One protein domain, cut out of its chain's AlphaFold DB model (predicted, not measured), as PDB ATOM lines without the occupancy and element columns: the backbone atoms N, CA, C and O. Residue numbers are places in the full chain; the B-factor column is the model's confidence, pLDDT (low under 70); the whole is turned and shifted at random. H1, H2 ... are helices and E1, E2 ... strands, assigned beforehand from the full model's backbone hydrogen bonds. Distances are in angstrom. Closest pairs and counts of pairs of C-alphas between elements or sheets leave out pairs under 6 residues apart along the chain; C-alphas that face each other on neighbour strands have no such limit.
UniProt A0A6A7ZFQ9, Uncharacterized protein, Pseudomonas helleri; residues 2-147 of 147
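This is residues 2 to 147 of the 147 residues of an uncharacterized protein of Pseudomonas helleri (UniProt A0A6A7ZFQ9). A long helix, H1, sticks out with its residues 2 to 29 as a free arm from a compact body, and the rest of it runs onto a twisted five-stranded sheet. In that body H1 and the short H2 cover one face of the sheet, and H3 covers part of the other. The printed part has 146 residues, with three named helices and five named strands in the order H1, E1, H2, E2, E3, E4, E5, H3. The sheet runs E1, E5, E4, E3, E2, all antiparallel, and the class is mixed, helices and strands. The whole is loose, with a radius of gyration of the C-alphas of 21.1 A, and spans 73 by 34 by 33 A, the arm making the length.

Find C-alpha 2 at (114.842, 135.978, 42.060); from there H1, residues 2 to 51, runs 71.6 A to C-alpha 51 at (128.658, 121.393, 110.754). Next come E1, residues 55 to 57, and H2, residues 62 to 72, 15.5 A long. E2, residues 80 to 82, E3, residues 88 to 93, E4, residues 101 to 108, 21.9 A, and E5, residues 111 to 118, 23.0 A, form a meander, each strand the antiparallel neighbour of the one before. H3, residues 127 to 145, runs 27.2 A to C-alpha 145 at (139.017, 106.270, 95.361).

Look first at the strongly twisted sheet, whose edge strands are E1 and E2. Within hydrogen-bond range across the neighbour strands are N 55 and O 114 of E1 and E5, 2.8 A, N 104 and O 115 of E4 and E5, 2.8 A, N 91 and O 103 of E3 and E4, 3.1 A, and N 80 and O 90 of E2 and E3, 2.8 A. There are three layers, helices on both faces of a sheet. H1 is on the sheet at a height of 12.4 A, over E5 and E4, slantwise at 46 degrees to E5 on the local plane; the C-alphas of Leu 49 and Ser 116 are its closest to E5, 5.1 A. H2, on the same face, runs along the strands at a height of 9.3 A. H1 touches H2 with residues 34 to 42 alone, at a steep tilt of 61 degrees, the closest C-alphas being those of Asp 34 and Ala 64, 4.8 A. H3 is on the opposite face, at a height of 9.6 A, and is apart from H1 and H2. Every O i to N i+4 pair is within hydrogen-bond range in H2 and H3, and 43 of 46 in H1.

The C-alphas farthest apart, those of Ala 2 and Pro 120, are 74.0 A apart. Without residues 2 to 29, which stand free, the body spans 39 by 33 by 26 A. The printed part has no cut, and no link is long. The mean pLDDT of the printed part is 81.8; look for values under 70 at residues 84 to 86, 96 to 98, 120 to 125 and 145 to 147.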
ATOM      1  N   ALA A   2     114.919 134.755  41.240       80.12
ATOM      2  CA  ALA A   2     114.842 135.978  42.060       80.12
ATOM      3  C   ALA A   2     113.739 135.973  43.145       80.12
ATOM      4  O   ALA A   2     114.003 136.337  44.283       80.12
ATOM      5  N   ILE A   3     112.533 135.487  42.828       82.81
ATOM      6  CA  ILE A   3     111.405 135.428  43.781       82.81
ATOM      7  C   ILE A   3     111.717 134.523  44.985       82.81
ATOM      8  O   ILE A   3     111.370 134.852  46.115       82.81
ATOM      9  N   VAL A   4     112.427 133.414  44.759       83.88
ATOM     10  CA  VAL A   4     112.824 132.479  45.825       83.88
ATOM     11  C   VAL A   4     113.869 133.118  46.744       83.88
ATOM     12  O   VAL A   4     113.785 132.977  47.958       83.88
ATOM     13  N   ILE A   5     114.814 133.875  46.177       90.75
ATOM     14  CA  ILE A   5     115.853 134.585  46.938       90.75
ATOM     15  C   ILE A   5     115.229 135.687  47.803       90.75
ATOM     16  O   ILE A   5     115.547 135.798  48.983       90.75
ATOM     17  N   ILE A   6     114.297 136.465  47.245       89.31
ATOM     18  CA  ILE A   6     113.583 137.516  47.984       89.31
ATOM     19  C   ILE A   6     112.738 136.901  49.108       89.31
ATOM     20  O   ILE A   6     112.795 137.372  50.243       89.31
ATOM     21  N   GLY A   7     112.020 135.808  48.828       84.56
ATOM     22  CA  GLY A   7     111.261 135.074  49.844       84.56
ATOM     23  C   GLY A   7     112.142 134.545  50.981       84.56
ATOM     24  O   GLY A   7     111.777 134.669  52.149       84.56
ATOM     25  N   PHE A   8     113.331 134.027  50.662       85.31
ATOM     26  CA  PHE A   8     114.299 133.563  51.659       85.31
ATOM     27  C   PHE A   8     114.840 134.705  52.531       85.31
ATOM     28  O   PHE A   8     114.906 134.560  53.749       85.31
ATOM     29  N   LEU A   9     115.177 135.858  51.943       88.06
ATOM     30  CA  LEU A   9     115.663 137.022  52.695       88.06
ATOM     31  C   LEU A   9     114.597 137.591  53.639       88.06
ATOM     32  O   LEU A   9     114.916 137.950  54.770       88.06
ATOM     33  N   ILE A  10     113.332 137.618  53.209       83.94
ATOM     34  CA  ILE A  10     112.203 138.018  54.057       83.94
ATOM     35  C   ILE A  10     112.036 137.025  55.213       83.94
ATOM     36  O   ILE A  10     111.953 137.439  56.368       83.94
ATOM     37  N   ALA A  11     112.056 135.717  54.934       81.81
ATOM     38  CA  ALA A  11     111.971 134.693  55.974       81.81
ATOM     39  C   ALA A  11     113.118 134.808  56.995       81.81
ATOM     40  O   ALA A  11     112.880 134.723  58.198       81.81
ATOM     41  N   LEU A  12     114.345 135.072  56.537       80.06
ATOM     42  CA  LEU A  12     115.514 135.265  57.396       80.06
ATOM     43  C   LEU A  12     115.392 136.537  58.251       80.06
ATOM     44  O   LEU A  12     115.678 136.510  59.447       80.06
ATOM     45  N   PHE A  13     114.894 137.628  57.662       81.56
ATOM     46  CA  PHE A  13     114.643 138.886  58.363       81.56
ATOM     47  C   PHE A  13     113.581 138.746  59.458       81.56
ATOM     48  O   PHE A  13     113.725 139.347  60.515       81.56
ATOM     49  N   PHE A  14     112.547 137.925  59.253       75.94
ATOM     50  CA  PHE A  14     111.532 137.654  60.278       75.94
ATOM     51  C   PHE A  14     111.961 136.601  61.306       75.94
ATOM     52  O   PHE A  14     111.517 136.659  62.457       75.94
ATOM     53  N   ALA A  15     112.847 135.675  60.933       75.62
ATOM     54  CA  ALA A  15     113.381 134.658  61.834       75.62
ATOM     55  C   ALA A  15     114.321 135.255  62.896       75.62
ATOM     56  O   ALA A  15     114.274 134.851  64.056       75.62
ATOM     57  N   ILE A  16     115.155 136.239  62.545       72.31
ATOM     58  CA  ILE A  16     116.132 136.817  63.485       72.31
ATOM     59  C   ILE A  16     115.457 137.490  64.703       72.31
ATOM     60  O   ILE A  16     115.881 137.210  65.820       72.31
ATOM     61  N   PRO A  17     114.398 138.312  64.570       74.94
ATOM     62  CA  PRO A  17     113.700 138.887  65.718       74.94
ATOM     63  C   PRO A  17     112.970 137.836  66.556       74.94
ATOM     64  O   PRO A  17     113.042 137.875  67.779       74.94
ATOM     65  N   THR A  18     112.288 136.876  65.923       77.69
ATOM     66  CA  THR A  18     111.469 135.884  66.641       77.69
ATOM     67  C   THR A  18     112.317 134.839  67.365       77.69
ATOM     68  O   THR A  18     112.087 134.564  68.546       77.69
ATOM     69  N   PHE A  19     113.339 134.294  66.706       76.50
ATOM     70  CA  PHE A  19     114.243 133.313  67.311       76.50
ATOM     71  C   PHE A  19     115.383 133.970  68.097       76.50
ATOM     72  O   PHE A  19     115.790 133.449  69.129       76.50
ATOM     73  N   GLY A  20     115.884 135.132  67.676       78.25
ATOM     74  CA  GLY A  20     116.981 135.822  68.360       78.25
ATOM     75  C   GLY A  20     116.570 136.430  69.700       78.25
ATOM     76  O   GLY A  20     117.279 136.245  70.689       78.25
ATOM     77  N   LEU A  21     115.413 137.102  69.777       79.81
ATOM     78  CA  LEU A  21     114.936 137.683  71.042       79.81
ATOM     79  C   LEU A  21     114.557 136.605  72.060       79.81
ATOM     80  O   LEU A  21     114.863 136.749  73.242       79.81
ATOM     81  N   SER A  22     113.936 135.510  71.614       79.50
ATOM     82  CA  SER A  22     113.599 134.382  72.491       79.50
ATOM     83  C   SER A  22     114.851 133.676  73.022       79.50
ATOM     84  O   SER A  22     114.918 133.348  74.207       79.50
ATOM     85  N   LEU A  23     115.885 133.526  72.191       83.69
ATOM     86  CA  LEU A  23     117.178 132.972  72.593       83.69
ATOM     87  C   LEU A  23     117.907 133.893  73.585       83.69
ATOM     88  O   LEU A  23     118.425 133.420  74.596       83.69
ATOM     89  N   LEU A  24     117.890 135.209  73.357       84.56
ATOM     90  CA  LEU A  24     118.466 136.191  74.280       84.56
ATOM     91  C   LEU A  24     117.744 136.183  75.635       84.56
ATOM     92  O   LEU A  24     118.398 136.116  76.677       84.56
ATOM     93  N   ALA A  25     116.409 136.161  75.636       82.19
ATOM     94  CA  ALA A  25     115.616 136.030  76.856       82.19
ATOM     95  C   ALA A  25     115.930 134.723  77.606       82.19
ATOM     96  O   ALA A  25     116.111 134.735  78.825       82.19
ATOM     97  N   PHE A  26     116.076 133.608  76.886       84.81
ATOM     98  CA  PHE A  26     116.486 132.333  77.472       84.81
ATOM     99  C   PHE A  26     117.859 132.422  78.149       84.81
ATOM    100  O   PHE A  26     118.006 131.955  79.278       84.81
ATOM    101  N   PHE A  27     118.854 133.051  77.514       86.75
ATOM    102  CA  PHE A  27     120.179 133.233  78.118       86.75
ATOM    103  C   PHE A  27     120.137 134.088  79.384       86.75
ATOM    104  O   PHE A  27     120.789 133.740  80.368       86.75
ATOM    105  N   VAL A  28     119.341 135.160  79.389       86.06
ATOM    106  CA  VAL A  28     119.154 136.011  80.572       86.06
ATOM    107  C   VAL A  28     118.528 135.211  81.716       86.06
ATOM    108  O   VAL A  28     119.071 135.188  82.820       86.06
ATOM    109  N   ILE A  29     117.433 134.491  81.460       85.44
ATOM    110  CA  ILE A  29     116.768 133.659  82.475       85.44
ATOM    111  C   ILE A  29     117.724 132.582  82.994       85.44
ATOM    112  O   ILE A  29     117.865 132.403  84.204       85.44
ATOM    113  N   LYS A  30     118.424 131.891  82.090       83.69
ATOM    114  CA  LYS A  30     119.414 130.869  82.439       83.69
ATOM    115  C   LYS A  30     120.505 131.431  83.351       83.69
ATOM    116  O   LYS A  30     120.844 130.794  84.343       83.69
ATOM    117  N   TYR A  31     121.008 132.624  83.049       84.12
ATOM    118  CA  TYR A  31     122.015 133.297  83.864       84.12
ATOM    119  C   TYR A  31     121.516 133.574  85.291       84.12
ATOM    120  O   TYR A  31     122.228 133.293  86.256       84.12
ATOM    121  N   PHE A  32     120.272 134.040  85.452       83.75
ATOM    122  CA  PHE A  32     119.669 134.228  86.778       83.75
ATOM    123  C   PHE A  32     119.481 132.911  87.542       83.75
ATOM    124  O   PHE A  32     119.736 132.851  88.748       83.75
ATOM    125  N   VAL A  33     119.078 131.842  86.853       83.88
ATOM    126  CA  VAL A  33     118.965 130.503  87.453       83.88
ATOM    127  C   VAL A  33     120.331 130.003  87.929       83.88
ATOM    128  O   VAL A  33     120.447 129.523  89.059       83.88
ATOM    129  N   ASP A  34     121.376 130.161  87.116       84.62
ATOM    130  CA  ASP A  34     122.729 129.739  87.478       84.62
ATOM    131  C   ASP A  34     123.286 130.582  88.649       84.62
ATOM    132  O   ASP A  34     123.896 130.022  89.562       84.62
ATOM    133  N   LEU A  35     122.992 131.891  88.713       85.44
ATOM    134  CA  LEU A  35     123.320 132.761  89.858       85.44
ATOM    135  C   LEU A  35     122.650 132.307  91.164       85.44
ATOM    136  O   LEU A  35     123.302 132.265  92.209       85.44
ATOM    137  N   SER A  36     121.367 131.941  91.109       86.69
ATOM    138  CA  SER A  36     120.658 131.357  92.256       86.69
ATOM    139  C   SER A  36     121.269 130.011  92.668       86.69
ATOM    140  O   SER A  36     121.363 129.683  93.849       86.69
ATOM    141  N   GLY A  37     121.772 129.237  91.702       87.50
ATOM    142  CA  GLY A  37     122.548 128.032  91.981       87.50
ATOM    143  C   GLY A  37     123.836 128.322  92.759       87.50
ATOM    144  O   GLY A  37     124.130 127.632  93.733       87.50
ATOM    145  N   VAL A  38     124.578 129.370  92.382       90.31
ATOM    146  CA  VAL A  38     125.815 129.779  93.072       90.31
ATOM    147  C   VAL A  38     125.551 130.170  94.523       90.31
ATOM    148  O   VAL A  38     126.324 129.782  95.401       90.31
ATOM    149  N   SER A  39     124.475 130.910  94.808       89.69
ATOM    150  CA  SER A  39     124.150 131.297  96.189       89.69
ATOM    151  C   SER A  39     123.798 130.082  97.051       89.69
ATOM    152  O   SER A  39     124.283 129.983  98.178       89.69
ATOM    153  N   LYS A  40     123.056 129.109  96.506       90.50
ATOM    154  CA  LYS A  40     122.750 127.839  97.187       90.50
ATOM    155  C   LYS A  40     123.999 127.006  97.466       90.50
ATOM    156  O   LYS A  40     124.134 126.503  98.577       90.50
ATOM    157  N   ILE A  41     124.920 126.891  96.500       90.81
ATOM    158  CA  ILE A  41     126.214 126.221  96.725       90.81
ATOM    159  C   ILE A  41     126.978 126.944  97.828       90.81
ATOM    160  O   ILE A  41     127.450 126.295  98.747       90.81
ATOM    161  N   THR A  42     127.038 128.277  97.783       90.50
ATOM    162  CA  THR A  42     127.746 129.069  98.799       90.50
ATOM    163  C   THR A  42     127.179 128.803 100.195       90.50
ATOM    164  O   THR A  42     127.935 128.511 101.114       90.50
ATOM    165  N   ALA A  43     125.853 128.828 100.354       90.75
ATOM    166  CA  ALA A  43     125.204 128.524 101.629       90.75
ATOM    167  C   ALA A  43     125.469 127.080 102.093       90.75
ATOM    168  O   ALA A  43     125.728 126.851 103.271       90.75
ATOM    169  N   ALA A  44     125.446 126.111 101.172       90.50
ATOM    170  CA  ALA A  44     125.762 124.717 101.469       90.50
ATOM    171  C   ALA A  44     127.224 124.522 101.882       90.50
ATOM    172  O   ALA A  44     127.488 123.768 102.811       90.50
ATOM    173  N   THR A  45     128.160 125.227 101.244       89.25
ATOM    174  CA  THR A  45     129.575 125.248 101.622       89.25
ATOM    175  C   THR A  45     129.742 125.769 103.047       89.25
ATOM    176  O   THR A  45     130.349 125.094 103.868       89.25
ATOM    177  N   MET A  46     129.136 126.913 103.381       88.56
ATOM    178  CA  MET A  46     129.229 127.483 104.735       88.56
ATOM    179  C   MET A  46     128.600 126.573 105.796       88.56
ATOM    180  O   MET A  46     129.157 126.397 106.879       88.56
ATOM    181  N   ASN A  47     127.456 125.958 105.484       89.31
ATOM    182  CA  ASN A  47     126.797 125.017 106.384       89.31
ATOM    183  C   ASN A  47     127.635 123.740 106.567       89.31
ATOM    184  O   ASN A  47     127.837 123.287 107.690       89.31
ATOM    185  N   SER A  48     128.201 123.208 105.483       89.62
ATOM    186  CA  SER A  48     129.086 122.043 105.538       89.62
ATOM    187  C   SER A  48     130.348 122.323 106.352       89.62
ATOM    188  O   SER A  48     130.721 121.501 107.179       89.62
ATOM    189  N   LEU A  49     130.941 123.510 106.193       86.69
ATOM    190  CA  LEU A  49     132.097 123.946 106.973       86.69
ATOM    191  C   LEU A  49     131.758 124.054 108.468       86.69
ATOM    192  O   LEU A  49     132.481 123.536 109.307       86.69
ATOM    193  N   SER A  50     130.615 124.664 108.795       85.81
ATOM    194  CA  SER A  50     130.197 124.884 110.187       85.81
ATOM    195  C   SER A  50     129.772 123.599 110.906       85.81
ATOM    196  O   SER A  50     129.907 123.494 112.121       85.81
ATOM    197  N   THR A  51     129.204 122.635 110.177       85.69
ATOM    198  CA  THR A  51     128.658 121.393 110.754       85.69
ATOM    199  C   THR A  51     129.579 120.186 110.593       85.69
ATOM    200  O   THR A  51     129.312 119.148 111.195       85.69
ATOM    201  N   GLY A  52     130.613 120.285 109.753       82.06
ATOM    202  CA  GLY A  52     131.471 119.169 109.349       82.06
ATOM    203  C   GLY A  52     130.765 118.099 108.507       82.06
ATOM    204  O   GLY A  52     131.355 117.057 108.225       82.06
ATOM    205  N   ASN A  53     129.504 118.319 108.114       86.62
ATOM    206  CA  ASN A  53     128.694 117.339 107.397       86.62
ATOM    207  C   ASN A  53     128.499 117.730 105.923       86.62
ATOM    208  O   ASN A  53     128.365 118.915 105.607       86.62
ATOM    209  N   PRO A  54     128.421 116.760 104.993       86.81
ATOM    210  CA  PRO A  54     128.062 117.045 103.609       86.81
ATOM    211  C   PRO A  54     126.621 117.554 103.493       86.81
ATOM    212  O   PRO A  54     125.702 117.009 104.106       86.81
ATOM    213  N   VAL A  55     126.403 118.562 102.650       90.75
ATOM    214  CA  VAL A  55     125.078 119.132 102.379       90.75
ATOM    215  C   VAL A  55     124.600 118.694 101.001       90.75
ATOM    216  O   VAL A  55     125.300 118.855  99.999       90.75
ATOM    217  N   VAL A  56     123.382 118.157 100.941       88.94
ATOM    218  CA  VAL A  56     122.768 117.685  99.697       88.94
ATOM    219  C   VAL A  56     121.884 118.780  99.106       88.94
ATOM    220  O   VAL A  56     120.958 119.270  99.747       88.94
ATOM    221  N   LEU A  57     122.157 119.150  97.857       87.62
ATOM    222  CA  LEU A  57     121.404 120.128  97.085       87.62
ATOM    223  C   LEU A  57     120.685 119.442  95.911       87.62
ATOM    224  O   LEU A  57     121.346 118.947  94.988       87.62
ATOM    225  N   PRO A  58     119.340 119.434  95.891       83.44
ATOM    226  CA  PRO A  58     118.589 118.883  94.774       83.44
ATOM    227  C   PRO A  58     118.582 119.834  93.565       83.44
ATOM    228  O   PRO A  58     118.582 121.058  93.704       83.44
ATOM    229  N   HIS A  59     118.534 119.250  92.364       74.56
ATOM    230  CA  HIS A  59     118.271 119.939  91.088       74.56
ATOM    231  C   HIS A  59     119.218 121.089  90.713       74.56
ATOM    232  O   HIS A  59     118.799 122.070  90.097       74.56
ATOM    233  N   LEU A  60     120.505 120.979  91.039       82.56
ATOM    234  CA  LEU A  60     121.475 122.006  90.673       82.56
ATOM    235  C   LEU A  60     122.272 121.639  89.408       82.56
ATOM    236  O   LEU A  60     122.632 120.483  89.163       82.56
ATOM    237  N   ASN A  61     122.549 122.650  88.588       82.69
ATOM    238  CA  ASN A  61     123.228 122.491  87.307       82.69
ATOM    239  C   ASN A  61     124.759 122.580  87.452       82.69
ATOM    240  O   ASN A  61     125.283 123.314  88.289       82.69
ATOM    241  N   ASN A  62     125.494 121.906  86.564       85.75
ATOM    242  CA  ASN A  62     126.957 121.969  86.499       85.75
ATOM    243  C   ASN A  62     127.468 123.383  86.158       85.75
ATOM    244  O   ASN A  62     128.583 123.738  86.531       85.75
ATOM    245  N   ALA A  63     126.664 124.200  85.468       86.31
ATOM    246  CA  ALA A  63     127.009 125.595  85.187       86.31
ATOM    247  C   ALA A  63     127.138 126.423  86.476       86.31
ATOM    248  O   ALA A  63     128.110 127.160  86.626       86.31
ATOM    249  N   ALA A  64     126.237 126.221  87.444       86.94
ATOM    250  CA  ALA A  64     126.316 126.870  88.750       86.94
ATOM    251  C   ALA A  64     127.577 126.453  89.528       86.94
ATOM    252  O   ALA A  64     128.215 127.303  90.141       86.94
ATOM    253  N   ILE A  65     127.996 125.182  89.439       89.00
ATOM    254  CA  ILE A  65     129.257 124.696  90.034       89.00
ATOM    255  C   ILE A  65     130.453 125.446  89.440       89.00
ATOM    256  O   ILE A  65     131.288 125.982  90.166       89.00
ATOM    257  N   ARG A  66     130.520 125.538  88.106       89.69
ATOM    258  CA  ARG A  66     131.602 126.257  87.417       89.69
ATOM    259  C   ARG A  66     131.599 127.742  87.758       89.69
ATOM    260  O   ARG A  66     132.659 128.302  88.009       89.69
ATOM    261  N   MET A  67     130.430 128.381  87.795       89.19
ATOM    262  CA  MET A  67     130.308 129.785  88.194       89.19
ATOM    263  C   MET A  67     130.732 130.009  89.648       89.19
ATOM    264  O   MET A  67     131.389 131.006  89.934       89.19
ATOM    265  N   PHE A  68     130.413 129.076  90.546       91.62
ATOM    266  CA  PHE A  68     130.834 129.120  91.941       91.62
ATOM    267  C   PHE A  68     132.363 129.100  92.061       91.62
ATOM    268  O   PHE A  68     132.938 130.040  92.611       91.62
ATOM    269  N   PHE A  69     133.036 128.111  91.463       91.12
ATOM    270  CA  PHE A  69     134.502 128.059  91.469       91.12
ATOM    271  C   PHE A  69     135.132 129.223  90.703       91.12
ATOM    272  O   PHE A  69     136.176 129.727  91.095       91.12
ATOM    273  N   ASN A  70     134.492 129.724  89.646       91.06
ATOM    274  CA  ASN A  70     134.980 130.909  88.946       91.06
ATOM    275  C   ASN A  70     134.952 132.168  89.816       91.06
ATOM    276  O   ASN A  70     135.827 133.021  89.648       91.06
ATOM    277  N   LYS A  71     133.962 132.277  90.708       89.19
ATOM    278  CA  LYS A  71     133.760 133.432  91.582       89.19
ATOM    279  C   LYS A  71     134.620 133.381  92.843       89.19
ATOM    280  O   LYS A  71     135.128 134.419  93.247       89.19
ATOM    281  N   TYR A  72     134.764 132.206  93.454       89.25
ATOM    282  CA  TYR A  72     135.407 132.067  94.766       89.25
ATOM    283  C   TYR A  72     136.687 131.221  94.762       89.25
ATOM    284  O   TYR A  72     137.345 131.122  95.796       89.25
ATOM    285  N   GLY A  73     137.032 130.603  93.630       87.19
ATOM    286  CA  GLY A  73     138.243 129.802  93.480       87.19
ATOM    287  C   GLY A  73     139.500 130.661  93.572       87.19
ATOM    288  O   GLY A  73     139.597 131.692  92.907       87.19
ATOM    289  N   THR A  74     140.454 130.230  94.391       84.12
ATOM    290  CA  THR A  74     141.682 130.987  94.691       84.12
ATOM    291  C   THR A  74     142.902 130.523  93.902       84.12
ATOM    292  O   THR A  74     143.873 131.266  93.777       84.12
ATOM    293  N   THR A  75     142.874 129.304  93.364       78.94
ATOM    294  CA  THR A  75     143.946 128.769  92.521       78.94
ATOM    295  C   THR A  75     143.780 129.209  91.072       78.94
ATOM    296  O   THR A  75     142.675 129.499  90.617       78.94
ATOM    297  N   GLU A  76     144.871 129.197  90.305       76.12
ATOM    298  CA  GLU A  76     144.861 129.557  88.880       76.12
ATOM    299  C   GLU A  76     143.888 128.685  88.068       76.12
ATOM    300  O   GLU A  76     143.082 129.183  87.284       76.12
ATOM    301  N   LYS A  77     143.890 127.374  88.336       77.62
ATOM    302  CA  LYS A  77     142.982 126.412  87.701       77.62
ATOM    303  C   LYS A  77     141.556 126.460  88.275       77.62
ATOM    304  O   LYS A  77     140.651 125.896  87.667       77.62
ATOM    305  N   LYS A  78     141.344 127.166  89.400       84.56
ATOM    306  CA  LYS A  78     140.115 127.367  90.204       84.56
ATOM    307  C   LYS A  78     139.412 126.106  90.711       84.56
ATOM    308  O   LYS A  78     138.937 126.084  91.841       84.56
ATOM    309  N   HIS A  79     139.319 125.076  89.883       85.38
ATOM    310  CA  HIS A  79     138.781 123.769  90.208       85.38
ATOM    311  C   HIS A  79     139.406 122.692  89.330       85.38
ATOM    312  O   HIS A  79     139.785 122.920  88.181       85.38
ATOM    313  N   GLU A  80     139.432 121.480  89.854       84.75
ATOM    314  CA  GLU A  80     139.748 120.279  89.110       84.75
ATOM    315  C   GLU A  80     138.510 119.396  89.047       84.75
ATOM    316  O   GLU A  80     137.765 119.262  90.020       84.75
ATOM    317  N   ARG A  81     138.262 118.829  87.868       83.50
ATOM    318  CA  ARG A  81     137.185 117.869  87.658       83.50
ATOM    319  C   ARG A  81     137.807 116.491  87.538       83.50
ATOM    320  O   ARG A  81     138.623 116.268  86.649       83.50
ATOM    321  N   PHE A  82     137.365 115.581  88.388       80.25
ATOM    322  CA  PHE A  82     137.796 114.196  88.369       80.25
ATOM    323  C   PHE A  82     136.685 113.322  87.800       80.25
ATOM    324  O   PHE A  82     135.553 113.311  88.293       80.25
ATOM    325  N   GLU A  83     137.022 112.579  86.752       70.00
ATOM    326  CA  GLU A  83     136.145 111.592  86.123       70.00
ATOM    327  C   GLU A  83     136.266 110.249  86.860       70.00
ATOM    328  O   GLU A  83     136.758 109.261  86.337       70.00
ATOM    329  N   SER A  84     135.856 110.236  88.128       64.25
ATOM    330  CA  SER A  84     135.548 109.002  88.871       64.25
ATOM    331  C   SER A  84     134.074 108.622  88.613       64.25
ATOM    332  O   SER A  84     133.340 109.481  88.113       64.25
ATOM    333  N   PRO A  85     133.566 107.421  88.968       63.47
ATOM    334  CA  PRO A  85     132.204 106.978  88.614       63.47
ATOM    335  C   PRO A  85     131.063 107.938  89.011       63.47
ATOM    336  O   PRO A  85     129.983 107.882  88.428       63.47
ATOM    337  N   PHE A  86     131.301 108.860  89.948       64.75
ATOM    338  CA  PHE A  86     130.332 109.863  90.410       64.75
ATOM    339  C   PHE A  86     130.602 111.299  89.931       64.75
ATOM    340  O   PHE A  86     129.769 112.170  90.162       64.75
ATOM    341  N   GLY A  87     131.731 111.548  89.254       77.81
ATOM    342  CA  GLY A  87     132.137 112.845  88.705       77.81
ATOM    343  C   GLY A  87     132.113 113.990  89.724       77.81
ATOM    344  O   GLY A  87     131.064 114.589  89.960       77.81
ATOM    345  N   PHE A  88     133.264 114.358  90.285       86.12
ATOM    346  CA  PHE A  88     133.333 115.422  91.290       86.12
ATOM    347  C   PHE A  88     134.240 116.577  90.872       86.12
ATOM    348  O   PHE A  88     135.149 116.435  90.053       86.12
ATOM    349  N   TYR A  89     133.943 117.741  91.434       89.06
ATOM    350  CA  TYR A  89     134.710 118.969  91.331       89.06
ATOM    351  C   TYR A  89     135.364 119.233  92.681       89.06
ATOM    352  O   TYR A  89     134.701 119.113  93.708       89.06
ATOM    353  N   ILE A  90     136.633 119.614  92.683       89.12
ATOM    354  CA  ILE A  90     137.351 120.003  93.895       89.12
ATOM    355  C   ILE A  90     138.147 121.276  93.639       89.12
ATOM    356  O   ILE A  90     138.693 121.463  92.552       89.12
ATOM    357  N   GLY A  91     138.208 122.169  94.617       87.81
ATOM    358  CA  GLY A  91     139.003 123.385  94.503       87.81
ATOM    359  C   GLY A  91     139.124 124.127  95.823       87.81
ATOM    360  O   GLY A  91     138.302 123.948  96.721       87.81
ATOM    361  N   TYR A  92     140.151 124.967  95.917       87.31
ATOM    362  CA  TYR A  92     140.321 125.897  97.029       87.31
ATOM    363  C   TYR A  92     139.417 127.104  96.827       87.31
ATOM    364  O   TYR A  92     139.384 127.690  95.744       87.31
ATOM    365  N   VAL A  93     138.683 127.458  97.873       87.81
ATOM    366  CA  VAL A  93     137.651 128.484  97.860       87.81
ATOM    367  C   VAL A  93     137.885 129.438  99.021       87.81
ATOM    368  O   VAL A  93     138.123 129.016 100.150       87.81
ATOM    369  N   LYS A  94     137.761 130.737  98.747       86.44
ATOM    370  CA  LYS A  94     137.703 131.778  99.774       86.44
ATOM    371  C   LYS A  94     136.378 132.520  99.651       86.44
ATOM    372  O   LYS A  94     136.200 133.359  98.767       86.44
ATOM    373  N   ALA A  95     135.429 132.178 100.518       77.62
ATOM    374  CA  ALA A  95     134.080 132.737 100.514       77.62
ATOM    375  C   ALA A  95     133.763 133.442 101.843       77.62
ATOM    376  O   ALA A  95     134.083 132.935 102.912       77.62
ATOM    377  N   MET A  96     133.116 134.612 101.745       63.25
ATOM    378  CA  MET A  96     132.421 135.319 102.836       63.25
ATOM    379  C   MET A  96     133.183 135.394 104.174       63.25
ATOM    380  O   MET A  96     132.634 135.074 105.219       63.25
ATOM    381  N   ALA A  97     134.433 135.865 104.126       65.06
ATOM    382  CA  ALA A  97     135.290 136.130 105.291       65.06
ATOM    383  C   ALA A  97     135.828 134.906 106.057       65.06
ATOM    384  O   ALA A  97     136.540 135.096 107.039       65.06
ATOM    385  N   HIS A  98     135.581 133.682 105.586       69.94
ATOM    386  CA  HIS A  98     136.315 132.512 106.064       69.94
ATOM    387  C   HIS A  98     137.692 132.403 105.402       69.94
ATOM    388  O   HIS A  98     137.908 132.882 104.278       69.94
ATOM    389  N   ASP A  99     138.609 131.745 106.109       80.19
ATOM    390  CA  ASP A  99     139.891 131.342 105.551       80.19
ATOM    391  C   ASP A  99     139.698 130.414 104.348       80.19
ATOM    392  O   ASP A  99     138.625 129.845 104.106       80.19
ATOM    393  N   GLU A 100     140.746 130.327 103.535       83.00
ATOM    394  CA  GLU A 100     140.758 129.442 102.379       83.00
ATOM    395  C   GLU A 100     140.488 128.000 102.831       83.00
ATOM    396  O   GLU A 100     141.080 127.523 103.790       83.00
ATOM    397  N   HIS A 101     139.572 127.317 102.155       86.31
ATOM    398  CA  HIS A 101     139.199 125.938 102.460       86.31
ATOM    399  C   HIS A 101     138.977 125.155 101.168       86.31
ATOM    400  O   HIS A 101     138.802 125.732 100.091       86.31
ATOM    401  N   VAL A 102     138.991 123.828 101.255       87.69
ATOM    402  CA  VAL A 102     138.752 122.960 100.099       87.69
ATOM    403  C   VAL A 102     137.271 122.636 100.009       87.69
ATOM    404  O   VAL A 102     136.664 122.184 100.974       87.69
ATOM    405  N   VAL A 103     136.688 122.837  98.831       89.62
ATOM    406  CA  VAL A 103     135.293 122.492  98.554       89.62
ATOM    407  C   VAL A 103     135.245 121.369  97.538       89.62
ATOM    408  O   VAL A 103     135.846 121.457  96.468       89.62
ATOM    409  N   LEU A 104     134.490 120.330  97.874       89.81
ATOM    410  CA  LEU A 104     134.249 119.138  97.080       89.81
ATOM    411  C   LEU A 104     132.771 119.088  96.695       89.81
ATOM    412  O   LEU A 104     131.893 119.118  97.552       89.81
ATOM    413  N   ILE A 105     132.485 119.029  95.398       90.62
ATOM    414  CA  ILE A 105     131.125 119.003  94.859       90.62
ATOM    415  C   ILE A 105     130.993 117.802  93.930       90.62
ATOM    416  O   ILE A 105     131.529 117.807  92.823       90.62
ATOM    417  N   GLY A 106     130.276 116.772  94.369       88.38
ATOM    418  CA  GLY A 106     130.027 115.547  93.601       88.38
ATOM    419  C   GLY A 106     128.549 115.332  93.300       88.38
ATOM    420  O   GLY A 106     127.688 115.976  93.900       88.38
ATOM    421  N   ARG A 107     128.232 114.416  92.377       85.69
ATOM    422  CA  ARG A 107     126.855 113.940  92.178       85.69
ATOM    423  C   ARG A 107     126.638 112.611  92.884       85.69
ATOM    424  O   ARG A 107     127.374 111.659  92.656       85.69
ATOM    425  N   GLN A 108     125.564 112.518  93.658       81.56
ATOM    426  CA  GLN A 108     125.102 111.265  94.248       81.56
ATOM    427  C   GLN A 108     123.588 111.150  94.061       81.56
ATOM    428  O   GLN A 108     122.834 112.021  94.490       81.56
ATOM    429  N   GLY A 109     123.132 110.101  93.367       75.00
ATOM    430  CA  GLY A 109     121.698 109.839  93.172       75.00
ATOM    431  C   GLY A 109     120.923 110.977  92.490       75.00
ATOM    432  O   GLY A 109     119.768 111.212  92.820       75.00
ATOM    433  N   GLY A 110     121.562 111.731  91.587       76.56
ATOM    434  CA  GLY A 110     120.950 112.881  90.901       76.56
ATOM    435  C   GLY A 110     121.004 114.207  91.672       76.56
ATOM    436  O   GLY A 110     120.781 115.258  91.071       76.56
ATOM    437  N   ASN A 111     121.384 114.178  92.951       84.81
ATOM    438  CA  ASN A 111     121.604 115.367  93.771       84.81
ATOM    439  C   ASN A 111     123.079 115.779  93.762       84.81
ATOM    440  O   ASN A 111     123.965 114.947  93.539       84.81
ATOM    441  N   LEU A 112     123.351 117.061  94.008       87.38
ATOM    442  CA  LEU A 112     124.704 117.512  94.313       87.38
ATOM    443  C   LEU A 112     124.984 117.333  95.796       87.38
ATOM    444  O   LEU A 112     124.165 117.698  96.630       87.38
ATOM    445  N   VAL A 113     126.163 116.822  96.111       88.31
ATOM    446  CA  VAL A 113     126.686 116.741  97.469       88.31
ATOM    447  C   VAL A 113     127.834 117.728  97.562       88.31
ATOM    448  O   VAL A 113     128.801 117.617  96.809       88.31
ATOM    449  N   VAL A 114     127.699 118.709  98.450       90.06
ATOM    450  CA  VAL A 114     128.720 119.714  98.745       90.06
ATOM    451  C   VAL A 114     129.359 119.349 100.075       90.06
ATOM    452  O   VAL A 114     128.667 119.237 101.083       90.06
ATOM    453  N   ASN A 115     130.670 119.169 100.071       89.69
ATOM    454  CA  ASN A 115     131.468 118.922 101.259       89.69
ATOM    455  C   ASN A 115     132.578 119.969 101.351       89.69
ATOM    456  O   ASN A 115     133.214 120.269 100.341       89.69
ATOM    457  N   SER A 116     132.804 120.524 102.535       88.88
ATOM    458  CA  SER A 116     133.832 121.542 102.764       88.88
ATOM    459  C   SER A 116     134.801 121.059 103.826       88.88
ATOM    460  O   SER A 116     134.385 120.567 104.869       88.88
ATOM    461  N   ILE A 117     136.091 121.177 103.539       85.75
ATOM    462  CA  ILE A 117     137.176 120.683 104.378       85.75
ATOM    463  C   ILE A 117     138.058 121.876 104.731       85.75
ATOM    464  O   ILE A 117     138.593 122.543 103.840       85.75
ATOM    465  N   GLU A 118     138.205 122.139 106.027       82.12
ATOM    466  CA  GLU A 118     139.159 123.126 106.528       82.12
ATOM    467  C   GLU A 118     140.581 122.718 106.143       82.12
ATOM    468  O   GLU A 118     140.978 121.559 106.285       82.12
ATOM    469  N   THR A 119     141.362 123.666 105.633       73.25
ATOM    470  CA  THR A 119     142.769 123.398 105.343       73.25
ATOM    471  C   THR A 119     143.573 123.519 106.631       73.25
ATOM    472  O   THR A 119     143.518 124.569 107.270       73.25
ATOM    473  N   PRO A 120     144.386 122.513 106.992       63.12
ATOM    474  CA  PRO A 120     145.179 122.547 108.223       63.12
ATOM    475  C   PRO A 120     146.281 123.620 108.210       63.12
ATOM    476  O   PRO A 120     146.895 123.883 109.241       63.12
ATOM    477  N   MET A 121     146.558 124.236 107.055       63.06
ATOM    478  CA  MET A 121     147.559 125.286 106.893       63.06
ATOM    479  C   MET A 121     147.016 126.408 106.005       63.06
ATOM    480  O   MET A 121     146.476 126.146 104.930       63.06
ATOM    481  N   GLN A 122     147.209 127.662 106.426       61.41
ATOM    482  CA  GLN A 122     147.042 128.822 105.551       61.41
ATOM    483  C   GLN A 122     148.201 128.828 104.552       61.41
ATOM    484  O   GLN A 122     149.304 129.296 104.831       61.41
ATOM    485  N   PHE A 123     147.973 128.227 103.391       62.69
ATOM    486  CA  PHE A 123     148.961 128.180 102.327       62.69
ATOM    487  C   PHE A 123     149.143 129.580 101.727       62.69
ATOM    488  O   PHE A 123     148.186 130.184 101.236       62.69
ATOM    489  N   GLY A 124     150.378 130.085 101.743       61.97
ATOM    490  CA  GLY A 124     150.748 131.322 101.062       61.97
ATOM    491  C   GLY A 124     150.668 131.205  99.534       61.97
ATOM    492  O   GLY A 124     150.182 130.220  98.972       61.97
ATOM    493  N   TYR A 125     151.175 132.223  98.841       62.94
ATOM    494  CA  TYR A 125     151.250 132.240  97.373       62.94
ATOM    495  C   TYR A 125     152.576 131.690  96.825       62.94
ATOM    496  O   TYR A 125     152.813 131.739  95.620       62.94
ATOM    497  N   ASP A 126     153.431 131.146  97.691       74.12
ATOM    498  CA  ASP A 126     154.744 130.640  97.304       74.12
ATOM    499  C   ASP A 126     154.657 129.287  96.592       74.12
ATOM    500  O   ASP A 126     153.728 128.498  96.788       74.12
ATOM    501  N   LEU A 127     155.682 128.974  95.795       72.50
ATOM    502  CA  LEU A 127     155.758 127.734  95.018       72.50
ATOM    503  C   LEU A 127     155.567 126.480  95.894       72.50
ATOM    504  O   LEU A 127     154.882 125.538  95.502       72.50
ATOM    505  N   LEU A 128     156.119 126.492  97.112       78.38
ATOM    506  CA  LEU A 128     155.962 125.417  98.099       78.38
ATOM    507  C   LEU A 128     154.514 125.278  98.580       78.38
ATOM    508  O   LEU A 128     154.017 124.165  98.737       78.38
ATOM    509  N   SER A 129     153.821 126.399  98.770       75.75
ATOM    510  CA  SER A 129     152.408 126.412  99.142       75.75
ATOM    511  C   SER A 129     151.530 125.854  98.022       75.75
ATOM    512  O   SER A 129     150.611 125.089  98.296       75.75
ATOM    513  N   LEU A 130     151.847 126.143  96.756       74.38
ATOM    514  CA  LEU A 130     151.149 125.558  95.605       74.38
ATOM    515  C   LEU A 130     151.372 124.042  95.490       74.38
ATOM    516  O   LEU A 130     150.429 123.305  95.198       74.38
ATOM    517  N   ILE A 131     152.592 123.564  95.757       80.31
ATOM    518  CA  ILE A 131     152.903 122.126  95.794       80.31
ATOM    519  C   ILE A 131     152.121 121.441  96.922       80.31
ATOM    520  O   ILE A 131     151.476 120.423  96.673       80.31
ATOM    521  N   GLY A 132     152.109 122.026  98.125       77.69
ATOM    522  CA  GLY A 132     151.336 121.513  99.259       77.69
ATOM    523  C   GLY A 132     149.834 121.471  98.971       77.69
ATOM    524  O   GLY A 132     149.182 120.460  99.229       77.69
ATOM    525  N   LYS A 133     149.296 122.516  98.326       78.19
ATOM    526  CA  LYS A 133     147.892 122.553  97.898       78.19
ATOM    527  C   LYS A 133     147.538 121.399  96.963       78.19
ATOM    528  O   LYS A 133     146.465 120.806  97.092       78.19
ATOM    529  N   LYS A 134     148.424 121.092  96.012       80.75
ATOM    530  CA  LYS A 134     148.229 119.991  95.069       80.75
ATOM    531  C   LYS A 134     148.292 118.631  95.770       80.75
ATOM    532  O   LYS A 134     147.384 117.832  95.590       80.75
ATOM    533  N   GLN A 135     149.300 118.412  96.617       83.06
ATOM    534  CA  GLN A 135     149.450 117.165  97.377       83.06
ATOM    535  C   GLN A 135     148.234 116.874  98.264       83.06
ATOM    536  O   GLN A 135     147.771 115.738  98.306       83.06
ATOM    537  N   PHE A 136     147.678 117.895  98.917       82.88
ATOM    538  CA  PHE A 136     146.488 117.738  99.752       82.88
ATOM    539  C   PHE A 136     145.241 117.345  98.942       82.88
ATOM    540  O   PHE A 136     144.482 116.469  99.352       82.88
ATOM    541  N   ILE A 137     145.041 117.943  97.759       82.00
ATOM    542  CA  ILE A 137     143.972 117.521  96.839       82.00
ATOM    543  C   ILE A 137     144.180 116.065  96.413       82.00
ATOM    544  O   ILE A 137     143.230 115.284  96.461       82.00
ATOM    545  N   ASP A 138     145.404 115.692  96.037       82.94
ATOM    546  CA  ASP A 138     145.730 114.329  95.611       82.94
ATOM    547  C   ASP A 138     145.452 113.307  96.732       82.94
ATOM    548  O   ASP A 138     144.905 112.236  96.466       82.94
ATOM    549  N   GLU A 139     145.750 113.643  97.991       82.81
ATOM    550  CA  GLU A 139     145.453 112.801  99.158       82.81
ATOM    551  C   GLU A 139     143.942 112.609  99.364       82.81
ATOM    552  O   GLU A 139     143.477 111.475  99.523       82.81
ATOM    553  N   ILE A 140     143.155 113.689  99.281       81.38
ATOM    554  CA  ILE A 140     141.689 113.613  99.369       81.38
ATOM    555  C   ILE A 140     141.132 112.727  98.248       81.38
ATOM    556  O   ILE A 140     140.289 111.861  98.494       81.38
ATOM    557  N   VAL A 141     141.610 112.913  97.016       79.94
ATOM    558  CA  VAL A 141     141.180 112.130  95.850       79.94
ATOM    559  C   VAL A 141     141.501 110.649  96.040       79.94
ATOM    560  O   VAL A 141     140.631 109.806  95.818       79.94
ATOM    561  N   GLN A 142     142.710 110.315  96.497       80.00
ATOM    562  CA  GLN A 142     143.092 108.929  96.778       80.00
ATOM    563  C   GLN A 142     142.243 108.310  97.895       80.00
ATOM    564  O   GLN A 142     141.842 107.150  97.787       80.00
ATOM    565  N   GLY A 143     141.930 109.072  98.947       75.81
ATOM    566  CA  GLY A 143     141.037 108.633 100.021       75.81
ATOM    567  C   GLY A 143     139.617 108.330  99.531       75.81
ATOM    568  O   GLY A 143     139.000 107.368  99.984       75.81
ATOM    569  N   LEU A 144     139.121 109.104  98.564       73.50
ATOM    570  CA  LEU A 144     137.812 108.892  97.939       73.50
ATOM    571  C   LEU A 144     137.789 107.719  96.950       73.50
ATOM    572  O   LEU A 144     136.740 107.115  96.777       73.50
ATOM    573  N   GLN A 145     138.912 107.396  96.302       68.75
ATOM    574  CA  GLN A 145     139.017 106.270  95.361       68.75
ATOM    575  C   GLN A 145     139.204 104.908  96.044       68.75
ATOM    576  O   GLN A 145     138.924 103.881  95.434       68.75
ATOM    577  N   LYS A 146     139.711 104.884  97.282       60.16
ATOM    578  CA  LYS A 146     139.918 103.649  98.060       60.16
ATOM    579  C   LYS A 146     138.666 103.164  98.808       60.16
ATOM    580  O   LYS A 146     138.726 102.096  99.415       60.16
ATOM    581  N   LYS A 147     137.579 103.939  98.801       49.44
ATOM    582  CA  LYS A 147     136.270 103.569  99.359       49.44
ATOM    583  C   LYS A 147     135.338 103.069  98.264       49.44
ATOM    584  O   LYS A 147     134.550 102.156  98.585       49.44
TER     585      LYS A 147